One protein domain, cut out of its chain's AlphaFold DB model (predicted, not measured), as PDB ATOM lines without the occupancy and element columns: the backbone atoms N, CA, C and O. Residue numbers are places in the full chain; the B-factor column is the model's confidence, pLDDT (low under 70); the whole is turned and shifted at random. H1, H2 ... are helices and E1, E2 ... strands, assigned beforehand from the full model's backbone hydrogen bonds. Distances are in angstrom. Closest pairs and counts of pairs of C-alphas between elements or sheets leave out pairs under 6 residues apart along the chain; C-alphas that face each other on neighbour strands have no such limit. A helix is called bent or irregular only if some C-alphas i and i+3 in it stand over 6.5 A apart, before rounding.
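Overview. This is residues 267 to 411 of the 423 residues of the protein "(pine wood nematode) hypothetical protein" of Bursaphelenchus xylophilus (UniProt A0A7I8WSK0). Four helices, H3, H4, H5 and H6, run roughly side by side as a bundle, with H4 in the middle; H1 packs at a slant on one side, with H2 beyond it, and H7 crosses the beginning of H5 on the opposite side. The single strand, E1, passes beside H3. The printed part has 145 residues, with one named strand and then seven named helices, in the order E1, H1, H2, H3, H4, H5, H6, H7; the class is mostly helix. The whole is compact and rounded, with a radius of gyration of the C-alphas of 15.8 A and spans of 44, 40 and 31 A.

Along the chain. E1, residues 269 to 274, begins at C-alpha 269 (92.332, 13.739, 404.046) and pairs with no named strand. H1 holds residues 280 to 293, 18.1 A long, and is irregular: C-alphas 282 and 285 are 8.1 A apart. H2 holds residues 298 to 305. H3, residues 317 to 338, is the longest helix, at 31.3 A, beginning at C-alpha 317 (72.871, -8.166, 422.167). H4, residues 341 to 357, measures 24.2 A, H5, residues 361 to 377, 24.5 A, and H6, residues 383 to 395, 18.6 A. H7, residues 400 to 407, ends at C-alpha 407 (61.713, -1.384, 400.326).

Arrangement. H4 is the hub, touching four helices. H3 and H4 form a helical hairpin at a shallow tilt of 24 degrees, opposite ways, closest at the C-alphas of Leu 335 and Leu 344, 5.6 A apart. H4 and H5 form another at 16 degrees, closest at the C-alphas of Leu 355 and Leu 364, 6.4 A. H6 touches H4 at a shallow tilt of 24 degrees, the same way, closest at the C-alphas of Arg 345 and Ile 385, 6.1 A. H5 and H6 are near each other, with 9 pairs of C-alphas within 10 A. With residues 280 to 283 alone, H1 touches H3 at a steep tilt of 49 degrees; their closest C-alphas, of Ser 282 and Glu 324, are 5.5 A apart. H2 touches H1, closest at the C-alphas of Lys 291 and Ser 300, 5.1 A. H7 touches H5 at a steep tilt of 62 degrees, closest at the C-alphas of His 362 and Ser 407, 4.9 A. The closest C-alphas of E1 and H3, of Ile 273 and Val 330, are 6.5 A apart. Every O i to N i+4 pair is within hydrogen-bond range in H2, H3, H4, H5, H6 and H7, and 7 of 10 in H1.

Size, cuts and confidence. The two C-alphas farthest apart, of Leu 305 and Thr 409, are 45.6 A from each other. The printed part has no cut. The link from H2 to H3, 11 residues, is long, and the others are tight. The mean pLDDT of the printed part is 78.5; residues 275 to 281, 304 to 319 and 400 to 411 are under 70.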
ATOM      1  N   ILE A 267      90.113  13.355 398.105       89.25
ATOM      2  CA  ILE A 267      89.679  14.456 398.978       89.25
ATOM      3  C   ILE A 267      90.812  15.007 399.852       89.25
ATOM      4  O   ILE A 267      90.616  16.011 400.529       89.25
ATOM      5  N   ASN A 268      92.002  14.402 399.789       89.44
ATOM      6  CA  ASN A 268      93.228  14.843 400.454       89.44
ATOM      7  C   ASN A 268      93.102  14.895 401.990       89.44
ATOM      8  O   ASN A 268      93.514  15.869 402.627       89.44
ATOM      9  N   VAL A 269      92.519  13.848 402.588       91.44
ATOM     10  CA  VAL A 269      92.332  13.739 404.046       91.44
ATOM     11  C   VAL A 269      92.714  12.362 404.577       91.44
ATOM     12  O   VAL A 269      92.610  11.351 403.885       91.44
ATOM     13  N   TRP A 270      93.104  12.318 405.850       91.44
ATOM     14  CA  TRP A 270      93.232  11.069 406.593       91.44
ATOM     15  C   TRP A 270      91.852  10.545 406.983       91.44
ATOM     16  O   TRP A 270      91.075  11.252 407.622       91.44
ATOM     17  N   VAL A 271      91.569   9.298 406.619       91.56
ATOM     18  CA  VAL A 271      90.325   8.601 406.932       91.56
ATOM     19  C   VAL A 271      90.629   7.454 407.882       91.56
ATOM     20  O   VAL A 271      91.544   6.659 407.666       91.56
ATOM     21  N   GLN A 272      89.858   7.381 408.958       88.44
ATOM     22  CA  GLN A 272      90.048   6.393 410.006       88.44
ATOM     23  C   GLN A 272      89.338   5.077 409.663       88.44
ATOM     24  O   GLN A 272      88.186   5.083 409.236       88.44
ATOM     25  N   ILE A 273      90.035   3.957 409.861       85.44
ATOM     26  CA  ILE A 273      89.536   2.587 409.658       85.44
ATOM     27  C   ILE A 273      89.166   1.967 411.003       85.44
ATOM     28  O   ILE A 273      88.075   1.433 411.165       85.44
ATOM     29  N   GLU A 274      90.075   2.054 411.975       77.25
ATOM     30  CA  GLU A 274      89.881   1.523 413.322       77.25
ATOM     31  C   GLU A 274      90.122   2.626 414.354       77.25
ATOM     32  O   GLU A 274      91.060   3.424 414.230       77.25
ATOM     33  N   THR A 275      89.263   2.673 415.374       65.69
ATOM     34  CA  THR A 275      89.409   3.578 416.517       65.69
ATOM     35  C   THR A 275      89.430   2.782 417.821       65.69
ATOM     36  O   THR A 275      88.938   1.655 417.885       65.69
ATOM     37  N   ALA A 276      89.945   3.390 418.893       60.19
ATOM     38  CA  ALA A 276      89.861   2.815 420.237       60.19
ATOM     39  C   ALA A 276      88.409   2.592 420.721       60.19
ATOM     40  O   ALA A 276      88.176   1.749 421.585       60.19
ATOM     41  N   SER A 277      87.440   3.351 420.189       53.16
ATOM     42  CA  SER A 277      86.015   3.297 420.549       53.16
ATOM     43  C   SER A 277      85.152   2.484 419.577       53.16
ATOM     44  O   SER A 277      84.111   1.976 419.977       53.16
ATOM     45  N   ASN A 278      85.585   2.334 418.326       57.41
ATOM     46  CA  ASN A 278      84.947   1.558 417.266       57.41
ATOM     47  C   ASN A 278      85.882   0.410 416.879       57.41
ATOM     48  O   ASN A 278      86.424   0.356 415.771       57.41
ATOM     49  N   SER A 279      86.160  -0.452 417.857       61.78
ATOM     50  CA  SER A 279      87.068  -1.567 417.644       61.78
ATOM     51  C   SER A 279      86.404  -2.590 416.736       61.78
ATOM     52  O   SER A 279      85.304  -3.078 417.007       61.78
ATOM     53  N   LEU A 280      87.139  -3.004 415.708       68.69
ATOM     54  CA  LEU A 280      86.745  -4.095 414.820       68.69
ATOM     55  C   LEU A 280      86.807  -5.458 415.537       68.69
ATOM     56  O   LEU A 280      86.553  -6.504 414.943       68.69
ATOM     57  N   ALA A 281      87.068  -5.454 416.849       67.94
ATOM     58  CA  ALA A 281      86.974  -6.605 417.725       67.94
ATOM     59  C   ALA A 281      85.586  -7.273 417.736       67.94
ATOM     60  O   ALA A 281      85.494  -8.454 418.077       67.94
ATOM     61  N   SER A 282      84.518  -6.552 417.365       70.75
ATOM     62  CA  SER A 282      83.175  -7.129 417.195       70.75
ATOM     63  C   SER A 282      83.110  -8.130 416.032       70.75
ATOM     64  O   SER A 282      82.339  -9.084 416.089       70.75
ATOM     65  N   ILE A 283      83.975  -7.972 415.024       75.50
ATOM     66  CA  ILE A 283      84.040  -8.805 413.812       75.50
ATOM     67  C   ILE A 283      85.355  -9.594 413.680       75.50
ATOM     68  O   ILE A 283      85.643 -10.163 412.629       75.50
ATOM     69  N   ASP A 284      86.131  -9.675 414.760       77.31
ATOM     70  CA  ASP A 284      87.451 -10.319 414.855       77.31
ATOM     71  C   ASP A 284      87.473 -11.747 414.278       77.31
ATOM     72  O   ASP A 284      88.351 -12.110 413.497       77.31
ATOM     73  N   SER A 285      86.432 -12.539 414.561       78.69
ATOM     74  CA  SER A 285      86.301 -13.902 414.033       78.69
ATOM     75  C   SER A 285      86.209 -13.955 412.507       78.69
ATOM     76  O   SER A 285      86.716 -14.893 411.896       78.69
ATOM     77  N   TYR A 286      85.567 -12.964 411.880       80.06
ATOM     78  CA  TYR A 286      85.475 -12.871 410.421       80.06
ATOM     79  C   TYR A 286      86.795 -12.391 409.825       80.06
ATOM     80  O   TYR A 286      87.252 -12.934 408.819       80.06
ATOM     81  N   LEU A 287      87.444 -11.429 410.487       79.50
ATOM     82  CA  LEU A 287      88.763 -10.948 410.092       79.50
ATOM     83  C   LEU A 287      89.794 -12.075 410.103       79.50
ATOM     84  O   LEU A 287      90.612 -12.148 409.196       79.50
ATOM     85  N   ASP A 288      89.734 -13.000 411.058       80.69
ATOM     86  CA  ASP A 288      90.639 -14.150 411.091       80.69
ATOM     87  C   ASP A 288      90.437 -15.124 409.923       80.69
ATOM     88  O   ASP A 288      91.406 -15.710 409.433       80.69
ATOM     89  N   VAL A 289      89.205 -15.290 409.437       82.44
ATOM     90  CA  VAL A 289      88.929 -16.084 408.229       82.44
ATOM     91  C   VAL A 289      89.473 -15.377 406.989       82.44
ATOM     92  O   VAL A 289      90.102 -16.011 406.140       82.44
ATOM     93  N   ILE A 290      89.294 -14.059 406.907       80.56
ATOM     94  CA  ILE A 290      89.795 -13.247 405.793       80.56
ATOM     95  C   ILE A 290      91.322 -13.245 405.777       80.56
ATOM     96  O   ILE A 290      91.900 -13.516 404.735       80.56
ATOM     97  N   LYS A 291      91.979 -13.080 406.930       80.62
ATOM     98  CA  LYS A 291      93.445 -13.156 407.057       80.62
ATOM     99  C   LYS A 291      94.015 -14.483 406.575       80.62
ATOM    100  O   LYS A 291      95.107 -14.521 406.020       80.62
ATOM    101  N   LYS A 292      93.294 -15.585 406.789       83.06
ATOM    102  CA  LYS A 292      93.703 -16.907 406.293       83.06
ATOM    103  C   LYS A 292      93.476 -17.062 404.792       83.06
ATOM    104  O   LYS A 292      94.244 -17.760 404.144       83.06
ATOM    105  N   SER A 293      92.430 -16.430 404.266       83.38
ATOM    106  CA  SER A 293      92.042 -16.530 402.854       83.38
ATOM    107  C   SER A 293      92.880 -15.608 401.963       83.38
ATOM    108  O   SER A 293      93.320 -16.021 400.898       83.38
ATOM    109  N   VAL A 294      93.141 -14.384 402.429       80.44
ATOM    110  CA  VAL A 294      93.890 -13.330 401.735       80.44
ATOM    111  C   VAL A 294      94.994 -12.804 402.668       80.44
ATOM    112  O   VAL A 294      94.918 -11.685 403.184       80.44
ATOM    113  N   PRO A 295      96.049 -13.598 402.935       70.00
ATOM    114  CA  PRO A 295      97.086 -13.243 403.911       70.00
ATOM    115  C   PRO A 295      97.891 -11.998 403.526       70.00
ATOM    116  O   PRO A 295      98.461 -11.338 404.394       70.00
ATOM    117  N   TYR A 296      97.923 -11.657 402.237       70.88
ATOM    118  CA  TYR A 296      98.652 -10.504 401.708       70.88
ATOM    119  C   TYR A 296      97.772  -9.283 401.447       70.88
ATOM    120  O   TYR A 296      98.287  -8.281 400.949       70.88
ATOM    121  N   GLY A 297      96.486  -9.357 401.784       72.81
ATOM    122  CA  GLY A 297      95.548  -8.265 401.586       72.81
ATOM    123  C   GLY A 297      95.801  -7.081 402.523       72.81
ATOM    124  O   GLY A 297      96.560  -7.163 403.497       72.81
ATOM    125  N   VAL A 298      95.189  -5.948 402.200       77.44
ATOM    126  CA  VAL A 298      95.387  -4.673 402.893       77.44
ATOM    127  C   VAL A 298      94.926  -4.752 404.348       77.44
ATOM    128  O   VAL A 298      95.623  -4.267 405.241       77.44
ATOM    129  N   ILE A 299      93.798  -5.416 404.602       76.69
ATOM    130  CA  ILE A 299      93.255  -5.648 405.947       76.69
ATOM    131  C   ILE A 299      94.217  -6.543 406.719       76.69
ATOM    132  O   ILE A 299      94.668  -6.167 407.802       76.69
ATOM    133  N   SER A 300      94.632  -7.669 406.141       73.44
ATOM    134  CA  SER A 300      95.597  -8.579 406.772       73.44
ATOM    135  C   SER A 300      96.893  -7.876 407.193       73.44
ATOM    136  O   SER A 300      97.375  -8.078 408.313       73.44
ATOM    137  N   ARG A 301      97.423  -6.990 406.339       72.25
ATOM    138  CA  ARG A 301      98.603  -6.165 406.647       72.25
ATOM    139  C   ARG A 301      98.322  -5.167 407.770       72.25
ATOM    140  O   ARG A 301      99.095  -5.093 408.720       72.25
ATOM    141  N   LEU A 302      97.212  -4.439 407.697       74.69
ATOM    142  CA  LEU A 302      96.844  -3.416 408.675       74.69
ATOM    143  C   LEU A 302      96.635  -3.998 410.081       74.69
ATOM    144  O   LEU A 302      97.169  -3.458 411.046       74.69
ATOM    145  N   PHE A 303      95.960  -5.142 410.215       70.94
ATOM    146  CA  PHE A 303      95.792  -5.793 411.525       70.94
ATOM    147  C   PHE A 303      97.055  -6.469 412.045       70.94
ATOM    148  O   PHE A 303      97.196  -6.665 413.246       70.94
ATOM    149  N   SER A 304      97.985  -6.831 411.163       68.94
ATOM    150  CA  SER A 304      99.308  -7.285 411.604       68.94
ATOM    151  C   SER A 304     100.124  -6.132 412.209       68.94
ATOM    152  O   SER A 304     101.021  -6.364 413.023       68.94
ATOM    153  N   LEU A 305      99.809  -4.891 411.824       64.06
ATOM    154  CA  LEU A 305     100.421  -3.673 412.349       64.06
ATOM    155  C   LEU A 305      99.743  -3.155 413.617       64.06
ATOM    156  O   LEU A 305     100.427  -2.604 414.487       64.06
ATOM    157  N   SER A 306      98.424  -3.311 413.731       66.25
ATOM    158  CA  SER A 306      97.685  -2.875 414.912       66.25
ATOM    159  C   SER A 306      97.927  -3.816 416.095       66.25
ATOM    160  O   SER A 306      98.063  -5.033 415.970       66.25
ATOM    161  N   LYS A 307      98.056  -3.239 417.295       62.41
ATOM    162  CA  LYS A 307      98.052  -4.047 418.519       62.41
ATOM    163  C   LYS A 307      96.607  -4.452 418.799       62.41
ATOM    164  O   LYS A 307      95.744  -3.580 418.723       62.41
ATOM    165  N   PRO A 308      96.347  -5.709 419.197       57.00
ATOM    166  CA  PRO A 308      94.998  -6.128 419.546       57.00
ATOM    167  C   PRO A 308      94.474  -5.246 420.682       57.00
ATOM    168  O   PRO A 308      95.085  -5.169 421.755       57.00
ATOM    169  N   TYR A 309      93.364  -4.553 420.434       56.31
ATOM    170  CA  TYR A 309      92.694  -3.776 421.468       56.31
ATOM    171  C   TYR A 309      91.989  -4.714 422.448       56.31
ATOM    172  O   TYR A 309      91.483  -5.774 422.076       56.31
ATOM    173  N   LYS A 310      91.950  -4.334 423.731       52.41
ATOM    174  CA  LYS A 310      91.152  -5.073 424.714       52.41
ATOM    175  C   LYS A 310      89.676  -4.906 424.364       52.41
ATOM    176  O   LYS A 310      89.188  -3.781 424.301       52.41
ATOM    177  N   LYS A 311      88.982  -6.033 424.179       54.62
ATOM    178  CA  LYS A 311      87.526  -6.094 424.023       54.62
ATOM    179  C   LYS A 311      86.873  -5.380 425.210       54.62
ATOM    180  O   LYS A 311      87.104  -5.766 426.355       54.62
ATOM    181  N   PHE A 312      86.090  -4.340 424.936       52.19
ATOM    182  CA  PHE A 312      85.105  -3.849 425.893       52.19
ATOM    183  C   PHE A 312      83.854  -4.704 425.724       52.19
ATOM    184  O   PHE A 312      83.273  -4.744 424.641       52.19
ATOM    185  N   ASP A 313      83.473  -5.427 426.776       50.31
ATOM    186  CA  ASP A 313      82.256  -6.235 426.764       50.31
ATOM    187  C   ASP A 313      81.038  -5.308 426.820       50.31
ATOM    188  O   ASP A 313      80.688  -4.755 427.865       50.31
ATOM    189  N   ILE A 314      80.390  -5.122 425.672       54.94
ATOM    190  CA  ILE A 314      79.078  -4.484 425.599       54.94
ATOM    191  C   ILE A 314      78.037  -5.573 425.888       54.94
ATOM    192  O   ILE A 314      77.846  -6.504 425.111       54.94
ATOM    193  N   SER A 315      77.374  -5.451 427.040       52.00
ATOM    194  CA  SER A 315      76.446  -6.442 427.617       52.00
ATOM    195  C   SER A 315      75.159  -6.679 426.795       52.00
ATOM    196  O   SER A 315      74.493  -7.704 426.947       52.00
ATOM    197  N   TYR A 316      74.795  -5.768 425.883       58.91
ATOM    198  CA  TYR A 316      73.516  -5.816 425.161       58.91
ATOM    199  C   TYR A 316      73.639  -6.413 423.750       58.91
ATOM    200  O   TYR A 316      74.359  -5.893 422.900       58.91
ATOM    201  N   GLN A 317      72.864  -7.471 423.467       60.62
ATOM    202  CA  GLN A 317      72.871  -8.166 422.167       60.62
ATOM    203  C   GLN A 317      72.449  -7.271 420.989       60.62
ATOM    204  O   GLN A 317      73.023  -7.376 419.907       60.62
ATOM    205  N   SER A 318      71.476  -6.373 421.182       59.84
ATOM    206  CA  SER A 318      71.023  -5.441 420.140       59.84
ATOM    207  C   SER A 318      72.097  -4.407 419.788       59.84
ATOM    208  O   SER A 318      72.371  -4.206 418.605       59.84
ATOM    209  N   ALA A 319      72.764  -3.829 420.792       65.62
ATOM    210  CA  ALA A 319      73.904  -2.932 420.597       65.62
ATOM    211  C   ALA A 319      75.033  -3.642 419.836       65.62
ATOM    212  O   ALA A 319      75.486  -3.149 418.809       65.62
ATOM    213  N   LYS A 320      75.348  -4.884 420.229       73.19
ATOM    214  CA  LYS A 320      76.350  -5.712 419.550       73.19
ATOM    215  C   LYS A 320      76.060  -5.907 418.055       73.19
ATOM    216  O   LYS A 320      76.974  -5.813 417.244       73.19
ATOM    217  N   THR A 321      74.802  -6.144 417.667       77.19
ATOM    218  CA  THR A 321      74.450  -6.303 416.240       77.19
ATOM    219  C   THR A 321      74.623  -5.021 415.426       77.19
ATOM    220  O   THR A 321      75.037  -5.080 414.271       77.19
ATOM    221  N   ILE A 322      74.317  -3.863 416.017       80.94
ATOM    222  CA  ILE A 322      74.462  -2.559 415.360       80.94
ATOM    223  C   ILE A 322      75.945  -2.210 415.220       80.94
ATOM    224  O   ILE A 322      76.364  -1.773 414.151       80.94
ATOM    225  N   ASP A 323      76.740  -2.467 416.258       80.56
ATOM    226  CA  ASP A 323      78.182  -2.219 416.256       80.56
ATOM    227  C   ASP A 323      78.905  -3.081 415.211       80.56
ATOM    228  O   ASP A 323      79.766  -2.585 414.486       80.56
ATOM    229  N   GLU A 324      78.528  -4.357 415.077       82.94
ATOM    230  CA  GLU A 324      79.040  -5.243 414.022       82.94
ATOM    231  C   GLU A 324      78.706  -4.722 412.616       82.94
ATOM    232  O   GLU A 324      79.567  -4.713 411.737       82.94
ATOM    233  N   GLU A 325      77.471  -4.267 412.383       86.94
ATOM    234  CA  GLU A 325      77.082  -3.716 411.080       86.94
ATOM    235  C   GLU A 325      77.825  -2.419 410.750       86.94
ATOM    236  O   GLU A 325      78.301  -2.261 409.626       86.94
ATOM    237  N   ASN A 326      77.970  -1.518 411.722       86.44
ATOM    238  CA  ASN A 326      78.716  -0.273 411.548       86.44
ATOM    239  C   ASN A 326      80.199  -0.550 411.252       86.44
ATOM    240  O   ASN A 326      80.781   0.076 410.366       86.44
ATOM    241  N   ALA A 327      80.800  -1.517 411.948       85.31
ATOM    242  CA  ALA A 327      82.169  -1.961 411.700       85.31
ATOM    243  C   ALA A 327      82.352  -2.492 410.267       85.31
ATOM    244  O   ALA A 327      83.306  -2.119 409.581       85.31
ATOM    245  N   LEU A 328      81.415  -3.318 409.787       88.94
ATOM    246  CA  LEU A 328      81.445  -3.845 408.419       88.94
ATOM    247  C   LEU A 328      81.290  -2.737 407.373       88.94
ATOM    248  O   LEU A 328      82.003  -2.748 406.375       88.94
ATOM    249  N   GLU A 329      80.426  -1.747 407.601       89.50
ATOM    250  CA  GLU A 329      80.283  -0.608 406.686       89.50
ATOM    251  C   GLU A 329      81.554   0.234 406.581       89.50
ATOM    252  O   GLU A 329      81.968   0.593 405.476       89.50
ATOM    253  N   VAL A 330      82.189   0.539 407.717       88.06
ATOM    254  CA  VAL A 330      83.468   1.263 407.743       88.06
ATOM    255  C   VAL A 330      84.523   0.494 406.950       88.06
ATOM    256  O   VAL A 330      85.201   1.084 406.106       88.06
ATOM    257  N   LEU A 331      84.603  -0.827 407.141       88.00
ATOM    258  CA  LEU A 331      85.529  -1.676 406.395       88.00
ATOM    259  C   LEU A 331      85.231  -1.737 404.898       88.00
ATOM    260  O   LEU A 331      86.166  -1.650 404.111       88.00
ATOM    261  N   ILE A 332      83.965  -1.848 404.488       90.12
ATOM    262  CA  ILE A 332      83.581  -1.830 403.067       90.12
ATOM    263  C   ILE A 332      84.040  -0.525 402.417       90.12
ATOM    264  O   ILE A 332      84.663  -0.545 401.358       90.12
ATOM    265  N   ASN A 333      83.780   0.616 403.064       89.12
ATOM    266  CA  ASN A 333      84.193   1.917 402.540       89.12
ATOM    267  C   ASN A 333      85.720   2.026 402.431       89.12
ATOM    268  O   ASN A 333      86.226   2.506 401.416       89.12
ATOM    269  N   ALA A 334      86.448   1.554 403.448       88.38
ATOM    270  CA  ALA A 334      87.904   1.519 403.428       88.38
ATOM    271  C   ALA A 334      88.423   0.618 402.298       88.38
ATOM    272  O   ALA A 334      89.248   1.051 401.508       88.38
ATOM    273  N   LEU A 335      87.899  -0.598 402.152       88.19
ATOM    274  CA  LEU A 335      88.323  -1.557 401.129       88.19
ATOM    275  C   LEU A 335      88.062  -1.073 399.702       88.19
ATOM    276  O   LEU A 335      88.904  -1.266 398.828       88.19
ATOM    277  N   ILE A 336      86.940  -0.385 399.475       87.50
ATOM    278  CA  ILE A 336      86.669   0.291 398.201       87.50
ATOM    279  C   ILE A 336      87.717   1.376 397.940       87.50
ATOM    280  O   ILE A 336      88.185   1.518 396.811       87.50
ATOM    281  N   ALA A 337      88.078   2.166 398.956       86.44
ATOM    282  CA  ALA A 337      89.078   3.221 398.824       86.44
ATOM    283  C   ALA A 337      90.490   2.669 398.575       86.44
ATOM    284  O   ALA A 337      91.221   3.228 397.759       86.44
ATOM    285  N   LEU A 338      90.824   1.562 399.237       86.00
ATOM    286  CA  LEU A 338      92.111   0.867 399.196       86.00
ATOM    287  C   LEU A 338      92.269  -0.062 397.986       86.00
ATOM    288  O   LEU A 338      93.351  -0.604 397.798       86.00
ATOM    289  N   ASP A 339      91.211  -0.215 397.184       84.19
ATOM    290  CA  ASP A 339      91.186  -1.005 395.949       84.19
ATOM    291  C   ASP A 339      91.614  -2.466 396.158       84.19
ATOM    292  O   ASP A 339      92.456  -3.011 395.452       84.19
ATOM    293  N   SER A 340      91.036  -3.100 397.183       85.50
ATOM    294  CA  SER A 340      91.262  -4.512 397.509       85.50
ATOM    295  C   SER A 340      90.002  -5.328 397.181       85.50
ATOM    296  O   SER A 340      89.146  -5.521 398.053       85.50
ATOM    297  N   PRO A 341      89.824  -5.776 395.921       85.00
ATOM    298  CA  PRO A 341      88.581  -6.400 395.462       85.00
ATOM    299  C   PRO A 341      88.321  -7.769 396.105       85.00
ATOM    300  O   PRO A 341      87.170  -8.107 396.382       85.00
ATOM    301  N   GLU A 342      89.368  -8.547 396.387       86.06
ATOM    302  CA  GLU A 342      89.234  -9.868 397.015       86.06
ATOM    303  C   GLU A 342      88.740  -9.764 398.463       86.06
ATOM    304  O   GLU A 342      87.775 -10.429 398.847       86.06
ATOM    305  N   GLU A 343      89.350  -8.884 399.266       87.44
ATOM    306  CA  GLU A 343      88.916  -8.651 400.648       87.44
ATOM    307  C   GLU A 343      87.541  -7.982 400.687       87.44
ATOM    308  O   GLU A 343      86.705  -8.340 401.519       87.44
ATOM    309  N   LEU A 344      87.275  -7.055 399.758       89.75
ATOM    310  CA  LEU A 344      85.971  -6.412 399.612       89.75
ATOM    311  C   LEU A 344      84.869  -7.445 399.373       89.75
ATOM    312  O   LEU A 344      83.843  -7.421 400.053       89.75
ATOM    313  N   ARG A 345      85.092  -8.379 398.443       90.25
ATOM    314  CA  ARG A 345      84.146  -9.452 398.128       90.25
ATOM    315  C   ARG A 345      83.831 -10.303 399.361       90.25
ATOM    316  O   ARG A 345      82.659 -10.536 399.652       90.25
ATOM    317  N   LEU A 346      84.852 -10.711 400.121       89.75
ATOM    318  CA  LEU A 346      84.674 -11.503 401.346       89.75
ATOM    319  C   LEU A 346      83.897 -10.744 402.431       89.75
ATOM    320  O   LEU A 346      82.993 -11.307 403.049       89.75
ATOM    321  N   ILE A 347      84.206  -9.464 402.645       90.62
ATOM    322  CA  ILE A 347      83.500  -8.634 403.631       90.62
ATOM    323  C   ILE A 347      82.043  -8.397 403.222       90.62
ATOM    324  O   ILE A 347      81.159  -8.461 404.077       90.62
ATOM    325  N   ILE A 348      81.761  -8.171 401.935       91.75
ATOM    326  CA  ILE A 348      80.386  -8.005 401.443       91.75
ATOM    327  C   ILE A 348      79.565  -9.268 401.703       91.75
ATOM    328  O   ILE A 348      78.433  -9.160 402.169       91.75
ATOM    329  N   ILE A 349      80.127 -10.460 401.470       90.75
ATOM    330  CA  ILE A 349      79.448 -11.732 401.762       90.75
ATOM    331  C   ILE A 349      79.022 -11.791 403.235       90.75
ATOM    332  O   ILE A 349      77.852 -12.052 403.526       90.75
ATOM    333  N   VAL A 350      79.941 -11.486 404.157       90.62
ATOM    334  CA  VAL A 350      79.660 -11.464 405.604       90.62
ATOM    335  C   VAL A 350      78.585 -10.427 405.939       90.62
ATOM    336  O   VAL A 350      77.651 -10.713 406.691       90.62
ATOM    337  N   PHE A 351      78.676  -9.232 405.357       92.00
ATOM    338  CA  PHE A 351      77.726  -8.154 405.612       92.00
ATOM    339  C   PHE A 351      76.314  -8.486 405.124       92.00
ATOM    340  O   PHE A 351      75.347  -8.296 405.860       92.00
ATOM    341  N   VAL A 352      76.180  -9.052 403.925       91.94
ATOM    342  CA  VAL A 352      74.884  -9.449 403.362       91.94
ATOM    343  C   VAL A 352      74.250 -10.574 404.173       91.94
ATOM    344  O   VAL A 352      73.071 -10.478 404.517       91.94
ATOM    345  N   GLN A 353      75.026 -11.594 404.555       90.00
ATOM    346  CA  GLN A 353      74.552 -12.642 405.462       90.00
ATOM    347  C   GLN A 353      74.040 -12.043 406.777       90.00
ATOM    348  O   GLN A 353      72.965 -12.416 407.249       90.00
ATOM    349  N   ARG A 354      74.758 -11.063 407.343       89.31
ATOM    350  CA  ARG A 354      74.354 -10.405 408.589       89.31
ATOM    351  C   ARG A 354      73.054  -9.617 408.444       89.31
ATOM    352  O   ARG A 354      72.172  -9.757 409.288       89.31
ATOM    353  N   LEU A 355      72.909  -8.839 407.370       90.31
ATOM    354  CA  LEU A 355      71.687  -8.079 407.095       90.31
ATOM    355  C   LEU A 355      70.473  -8.996 406.896       90.31
ATOM    356  O   LEU A 355      69.392  -8.672 407.381       90.31
ATOM    357  N   LEU A 356      70.647 -10.143 406.231       89.38
ATOM    358  CA  LEU A 356      69.578 -11.127 406.032       89.38
ATOM    359  C   LEU A 356      69.175 -11.815 407.338       89.38
ATOM    360  O   LEU A 356      67.986 -11.862 407.644       89.38
ATOM    361  N   VAL A 357      70.144 -12.274 408.140       88.19
ATOM    362  CA  VAL A 357      69.889 -12.863 409.471       88.19
ATOM    363  C   VAL A 357      69.140 -11.882 410.377       88.19
ATOM    364  O   VAL A 357      68.257 -12.286 411.128       88.19
ATOM    365  N   ASN A 358      69.458 -10.588 410.283       86.81
ATOM    366  CA  ASN A 358      68.824  -9.535 411.075       86.81
ATOM    367  C   ASN A 358      67.528  -8.979 410.443       86.81
ATOM    368  O   ASN A 358      66.958  -8.032 410.982       86.81
ATOM    369  N   GLY A 359      67.077  -9.499 409.293       85.38
ATOM    370  CA  GLY A 359      65.864  -9.039 408.602       85.38
ATOM    371  C   GLY A 359      65.932  -7.610 408.035       85.38
ATOM    372  O   GLY A 359      64.900  -7.011 407.733       85.38
ATOM    373  N   ARG A 360      67.129  -7.029 407.867       86.12
ATOM    374  CA  ARG A 360      67.345  -5.635 407.423       86.12
ATOM    375  C   ARG A 360      67.320  -5.489 405.898       86.12
ATOM    376  O   ARG A 360      68.254  -4.972 405.284       86.12
ATOM    377  N   HIS A 361      66.228  -5.922 405.272       85.00
ATOM    378  CA  HIS A 361      66.089  -5.969 403.810       85.00
ATOM    379  C   HIS A 361      66.193  -4.594 403.130       85.00
ATOM    380  O   HIS A 361      66.855  -4.468 402.106       85.00
ATOM    381  N   HIS A 362      65.596  -3.547 403.710       85.50
ATOM    382  CA  HIS A 362      65.658  -2.196 403.139       85.50
ATOM    383  C   HIS A 362      67.105  -1.683 403.040       85.50
ATOM    384  O   HIS A 362      67.536  -1.192 401.999       85.50
ATOM    385  N   LYS A 363      67.886  -1.879 404.109       89.31
ATOM    386  CA  LYS A 363      69.305  -1.519 404.160       89.31
ATOM    387  C   LYS A 363      70.130  -2.314 403.148       89.31
ATOM    388  O   LYS A 363      70.977  -1.736 402.475       89.31
ATOM    389  N   LEU A 364      69.847  -3.612 403.001       89.75
ATOM    390  CA  LEU A 364      70.485  -4.455 401.989       89.75
ATOM    391  C   LEU A 364      70.270  -3.897 400.575       89.75
ATOM    392  O   LEU A 364      71.241  -3.778 399.835       89.75
ATOM    393  N   ASN A 365      69.047  -3.482 400.227       87.06
ATOM    394  CA  ASN A 365      68.771  -2.900 398.909       87.06
ATOM    395  C   ASN A 365      69.617  -1.642 398.642       87.06
ATOM    396  O   ASN A 365      70.319  -1.541 397.636       87.06
ATOM    397  N   LEU A 366      69.611  -0.706 399.596       88.00
ATOM    398  CA  LEU A 366      70.376   0.538 399.486       88.00
ATOM    399  C   LEU A 366      71.878   0.279 399.327       88.00
ATOM    400  O   LEU A 366      72.543   0.939 398.527       88.00
ATOM    401  N   VAL A 367      72.414  -0.689 400.072       88.88
ATOM    402  CA  VAL A 367      73.824  -1.077 399.995       88.88
ATOM    403  C   VAL A 367      74.150  -1.669 398.628       88.88
ATOM    404  O   VAL A 367      75.146  -1.266 398.038       88.88
ATOM    405  N   VAL A 368      73.324  -2.574 398.099       88.50
ATOM    406  CA  VAL A 368      73.540  -3.193 396.779       88.50
ATOM    407  C   VAL A 368      73.573  -2.129 395.682       88.50
ATOM    408  O   VAL A 368      74.541  -2.069 394.926       88.50
ATOM    409  N   HIS A 369      72.587  -1.231 395.656       87.94
ATOM    410  CA  HIS A 369      72.533  -0.140 394.680       87.94
ATOM    411  C   HIS A 369      73.737   0.815 394.809       87.94
ATOM    412  O   HIS A 369      74.339   1.252 393.821       87.94
ATOM    413  N   ARG A 370      74.149   1.125 396.046       90.38
ATOM    414  CA  ARG A 370      75.339   1.946 396.304       90.38
ATOM    415  C   ARG A 370      76.624   1.253 395.840       90.38
ATOM    416  O   ARG A 370      77.491   1.917 395.275       90.38
ATOM    417  N   LEU A 371      76.768  -0.047 396.079       89.31
ATOM    418  CA  LEU A 371      77.934  -0.820 395.650       89.31
ATOM    419  C   LEU A 371      78.017  -0.888 394.125       89.31
ATOM    420  O   LEU A 371      79.071  -0.583 393.579       89.31
ATOM    421  N   GLU A 372      76.912  -1.192 393.442       89.25
ATOM    422  CA  GLU A 372      76.859  -1.251 391.976       89.25
ATOM    423  C   GLU A 372      77.296   0.080 391.353       89.25
ATOM    424  O   GLU A 372      78.201   0.115 390.518       89.25
ATOM    425  N   SER A 373      76.742   1.199 391.830       88.12
ATOM    426  CA  SER A 373      77.115   2.535 391.345       88.12
ATOM    427  C   SER A 373      78.569   2.913 391.665       88.12
ATOM    428  O   SER A 373      79.277   3.438 390.803       88.12
ATOM    429  N   THR A 374      79.053   2.615 392.875       87.12
ATOM    430  CA  THR A 374      80.416   2.976 393.307       87.12
ATOM    431  C   THR A 374      81.488   2.158 392.586       87.12
ATOM    432  O   THR A 374      82.515   2.711 392.188       87.12
ATOM    433  N   LEU A 375      81.265   0.854 392.412       86.25
ATOM    434  CA  LEU A 375      82.215  -0.049 391.762       86.25
ATOM    435  C   LEU A 375      82.269   0.196 390.256       86.25
ATOM    436  O   LEU A 375      83.363   0.299 389.703       86.25
ATOM    437  N   THR A 376      81.117   0.450 389.629       87.00
ATOM    438  CA  THR A 376      81.055   0.868 388.221       87.00
ATOM    439  C   THR A 376      81.839   2.162 387.994       87.00
ATOM    440  O   THR A 376      82.654   2.240 387.079       87.00
ATOM    441  N   ALA A 377      81.681   3.165 388.868       85.00
ATOM    442  CA  ALA A 377      82.431   4.421 388.775       85.00
ATOM    443  C   ALA A 377      83.952   4.253 388.966       85.00
ATOM    444  O   ALA A 377      84.727   5.112 388.546       85.00
ATOM    445  N   ARG A 378      84.391   3.165 389.610       79.31
ATOM    446  CA  ARG A 378      85.806   2.822 389.817       79.31
ATOM    447  C   ARG A 378      86.332   1.783 388.822       79.31
ATOM    448  O   ARG A 378      87.487   1.403 388.937       79.31
ATOM    449  N   SER A 379      85.531   1.372 387.836       84.06
ATOM    450  CA  SER A 379      85.880   0.311 386.875       84.06
ATOM    451  C   SER A 379      86.206  -1.041 387.530       84.06
ATOM    452  O   SER A 379      86.962  -1.833 386.975       84.06
ATOM    453  N   ILE A 380      85.630  -1.316 388.704       81.81
ATOM    454  CA  ILE A 380      85.735  -2.611 389.384       81.81
ATOM    455  C   ILE A 380      84.545  -3.467 388.939       81.81
ATOM    456  O   ILE A 380      83.401  -3.017 389.010       81.81
ATOM    457  N   ASP A 381      84.803  -4.700 388.495       84.25
ATOM    458  CA  ASP A 381      83.748  -5.610 388.044       84.25
ATOM    459  C   ASP A 381      82.824  -6.009 389.207       84.25
ATOM    460  O   ASP A 381      83.222  -6.685 390.158       84.25
ATOM    461  N   PHE A 382      81.564  -5.578 389.128       86.88
ATOM    462  CA  PHE A 382      80.536  -5.889 390.119       86.88
ATOM    463  C   PHE A 382      79.909  -7.276 389.914       86.88
ATOM    464  O   PHE A 382      79.278  -7.803 390.832       86.88
ATOM    465  N   SER A 383      80.085  -7.895 388.744       87.56
ATOM    466  CA  SER A 383      79.412  -9.148 388.375       87.56
ATOM    467  C   SER A 383      79.666 -10.289 389.376       87.56
ATOM    468  O   SER A 383      78.689 -10.870 389.852       87.56
ATOM    469  N   PRO A 384      80.916 -10.557 389.816       88.44
ATOM    470  CA  PRO A 384      81.195 -11.630 390.775       88.44
ATOM    471  C   PRO A 384      80.550 -11.385 392.144       88.44
ATOM    472  O   PRO A 384      80.079 -12.314 392.798       88.44
ATOM    473  N   ILE A 385      80.505 -10.121 392.576       88.12
ATOM    474  CA  ILE A 385      79.876  -9.724 393.840       88.12
ATOM    475  C   ILE A 385      78.358  -9.903 393.735       88.12
ATOM    476  O   ILE A 385      77.735 -10.454 394.639       88.12
ATOM    477  N   LYS A 386      77.756  -9.490 392.614       88.56
ATOM    478  CA  LYS A 386      76.320  -9.636 392.351       88.56
ATOM    479  C   LYS A 386      75.885 -11.102 392.363       88.56
ATOM    480  O   LYS A 386      74.863 -11.424 392.970       88.56
ATOM    481  N   GLU A 387      76.668 -11.989 391.752       89.69
ATOM    482  CA  GLU A 387      76.422 -13.436 391.763       89.69
ATOM    483  C   GLU A 387      76.458 -14.023 393.180       89.69
ATOM    484  O   GLU A 387      75.569 -14.792 393.556       89.69
ATOM    485  N   ASP A 388      77.435 -13.626 394.001       90.12
ATOM    486  CA  ASP A 388      77.509 -14.079 395.392       90.12
ATOM    487  C   ASP A 388      76.318 -13.593 396.217       90.12
ATOM    488  O   ASP A 388      75.735 -14.377 396.968       90.12
ATOM    489  N   ILE A 389      75.919 -12.328 396.051       89.38
ATOM    490  CA  ILE A 389      74.745 -11.758 396.725       89.38
ATOM    491  C   ILE A 389      73.491 -12.541 396.333       89.38
ATOM    492  O   ILE A 389      72.730 -12.959 397.203       89.38
ATOM    493  N   GLN A 390      73.297 -12.812 395.039       88.50
ATOM    494  CA  GLN A 390      72.167 -13.603 394.551       88.50
ATOM    495  C   GLN A 390      72.159 -15.025 395.116       88.50
ATOM    496  O   GLN A 390      71.093 -15.529 395.479       88.50
ATOM    497  N   ARG A 391      73.322 -15.679 395.199       90.12
ATOM    498  CA  ARG A 391      73.448 -17.014 395.797       90.12
ATOM    499  C   ARG A 391      73.037 -16.997 397.269       90.12
ATOM    500  O   ARG A 391      72.221 -17.822 397.666       90.12
ATOM    501  N   ILE A 392      73.533 -16.036 398.046       89.62
ATOM    502  CA  ILE A 392      73.210 -15.908 399.474       89.62
ATOM    503  C   ILE A 392      71.718 -15.606 399.655       89.62
ATOM    504  O   ILE A 392      71.045 -16.264 400.438       89.62
ATOM    505  N   CYS A 393      71.158 -14.665 398.897       86.88
ATOM    506  CA  CYS A 393      69.729 -14.355 398.948       86.88
ATOM    507  C   CYS A 393      68.856 -15.606 398.701       86.88
ATOM    508  O   CYS A 393      67.924 -15.868 399.465       86.88
ATOM    509  N   LYS A 394      69.218 -16.444 397.714       87.25
ATOM    510  CA  LYS A 394      68.540 -17.728 397.451       87.25
ATOM    511  C   LYS A 394      68.618 -18.696 398.634       87.25
ATOM    512  O   LYS A 394      67.612 -19.326 398.945       87.25
ATOM    513  N   GLU A 395      69.765 -18.802 399.306       87.69
ATOM    514  CA  GLU A 395      69.924 -19.655 400.499       87.69
ATOM    515  C   GLU A 395      68.986 -19.241 401.643       87.69
ATOM    516  O   GLU A 395      68.461 -20.096 402.355       87.69
ATOM    517  N   PHE A 396      68.708 -17.942 401.776       83.44
ATOM    518  CA  PHE A 396      67.782 -17.400 402.773       83.44
ATOM    519  C   PHE A 396      66.316 -17.370 402.308       83.44
ATOM    520  O   PHE A 396      65.464 -16.862 403.033       83.44
ATOM    521  N   SER A 397      65.996 -17.932 401.133       81.69
ATOM    522  CA  SER A 397      64.650 -17.889 400.531       81.69
ATOM    523  C   SER A 397      64.105 -16.466 400.349       81.69
ATOM    524  O   SER A 397      62.909 -16.231 400.492       81.69
ATOM    525  N   VAL A 398      64.986 -15.508 400.053       74.75
ATOM    526  CA  VAL A 398      64.629 -14.114 399.776       74.75
ATOM    527  C   VAL A 398      65.124 -13.765 398.381       74.75
ATOM    528  O   VAL A 398      66.303 -13.921 398.083       74.75
ATOM    529  N   THR A 399      64.255 -13.276 397.505       71.44
ATOM    530  CA  THR A 399      64.680 -12.775 396.189       71.44
ATOM    531  C   THR A 399      65.051 -11.290 396.255       71.44
ATOM    532  O   THR A 399      64.515 -10.536 397.067       71.44
ATOM    533  N   LEU A 400      65.964 -10.843 395.383       65.00
ATOM    534  CA  LEU A 400      66.284  -9.412 395.247       65.00
ATOM    535  C   LEU A 400      65.035  -8.594 394.871       65.00
ATOM    536  O   LEU A 400      64.829  -7.516 395.415       65.00
ATOM    537  N   GLU A 401      64.145  -9.157 394.052       64.94
ATOM    538  CA  GLU A 401      62.863  -8.537 393.693       64.94
ATOM    539  C   GLU A 401      61.912  -8.386 394.895       64.94
ATOM    540  O   GLU A 401      61.201  -7.389 395.015       64.94
ATOM    541  N   GLU A 402      61.881  -9.353 395.819       62.69
ATOM    542  CA  GLU A 402      61.105  -9.238 397.063       62.69
ATOM    543  C   GLU A 402      61.693  -8.194 398.014       62.69
ATOM    544  O   GLU A 402      60.942  -7.507 398.710       62.69
ATOM    545  N   ILE A 403      63.020  -8.048 398.038       62.59
ATOM    546  CA  ILE A 403      63.707  -6.998 398.796       62.59
ATOM    547  C   ILE A 403      63.354  -5.619 398.224       62.59
ATOM    548  O   ILE A 403      63.003  -4.715 398.987       62.59
ATOM    549  N   GLU A 404      63.372  -5.474 396.898       63.25
ATOM    550  CA  GLU A 404      62.960  -4.251 396.204       63.25
ATOM    551  C   GLU A 404      61.494  -3.905 396.502       63.25
ATOM    552  O   GLU A 404      61.211  -2.783 396.933       63.25
ATOM    553  N   ARG A 405      60.571  -4.875 396.413       60.81
ATOM    554  CA  ARG A 405      59.153  -4.662 396.767       60.81
ATOM    555  C   ARG A 405      58.956  -4.264 398.230       60.81
ATOM    556  O   ARG A 405      58.179  -3.356 398.500       60.81
ATOM    557  N   ARG A 406      59.665  -4.899 399.171       56.81
ATOM    558  CA  ARG A 406      59.584  -4.572 400.612       56.81
ATOM    559  C   ARG A 406      60.186  -3.211 400.955       56.81
ATOM    560  O   ARG A 406      59.815  -2.629 401.967       56.81
ATOM    561  N   SER A 407      61.115  -2.710 400.142       53.91
ATOM    562  CA  SER A 407      61.713  -1.384 400.326       53.91
ATOM    563  C   SER A 407      60.851  -0.232 399.794       53.91
ATOM    564  O   SER A 407      61.084   0.908 400.186       53.91
ATOM    565  N   ALA A 408      59.866  -0.528 398.938       50.94
ATOM    566  CA  ALA A 408      58.953   0.446 398.339       50.94
ATOM    567  C   ALA A 408      57.688   0.712 399.180       50.94
ATOM    568  O   ALA A 408      56.940   1.642 398.881       50.94
ATOM    569  N   THR A 409      57.435  -0.076 400.229       45.12
ATOM    570  CA  THR A 409      56.337   0.167 401.172       45.12
ATOM    571  C   THR A 409      56.788   1.179 402.233       45.12
ATOM    572  O   THR A 409      57.709   0.871 402.994       45.12
ATOM    573  N   PRO A 410      56.185   2.379 402.328       39.81
ATOM    574  CA  PRO A 410      56.465   3.276 403.440       39.81
ATOM    575  C   PRO A 410      56.014   2.619 404.750       39.81
ATOM    576  O   PRO A 410      54.956   1.990 404.802       39.81
ATOM    577  N   LEU A 411      56.815   2.772 405.809       43.88
ATOM    578  CA  LEU A 411      56.401   2.484 407.182       43.88
ATOM    579  C   LEU A 411      55.264   3.452 407.546       43.88
ATOM    580  O   LEU A 411      55.512   4.544 408.042       43.88
TER     581      LEU A 411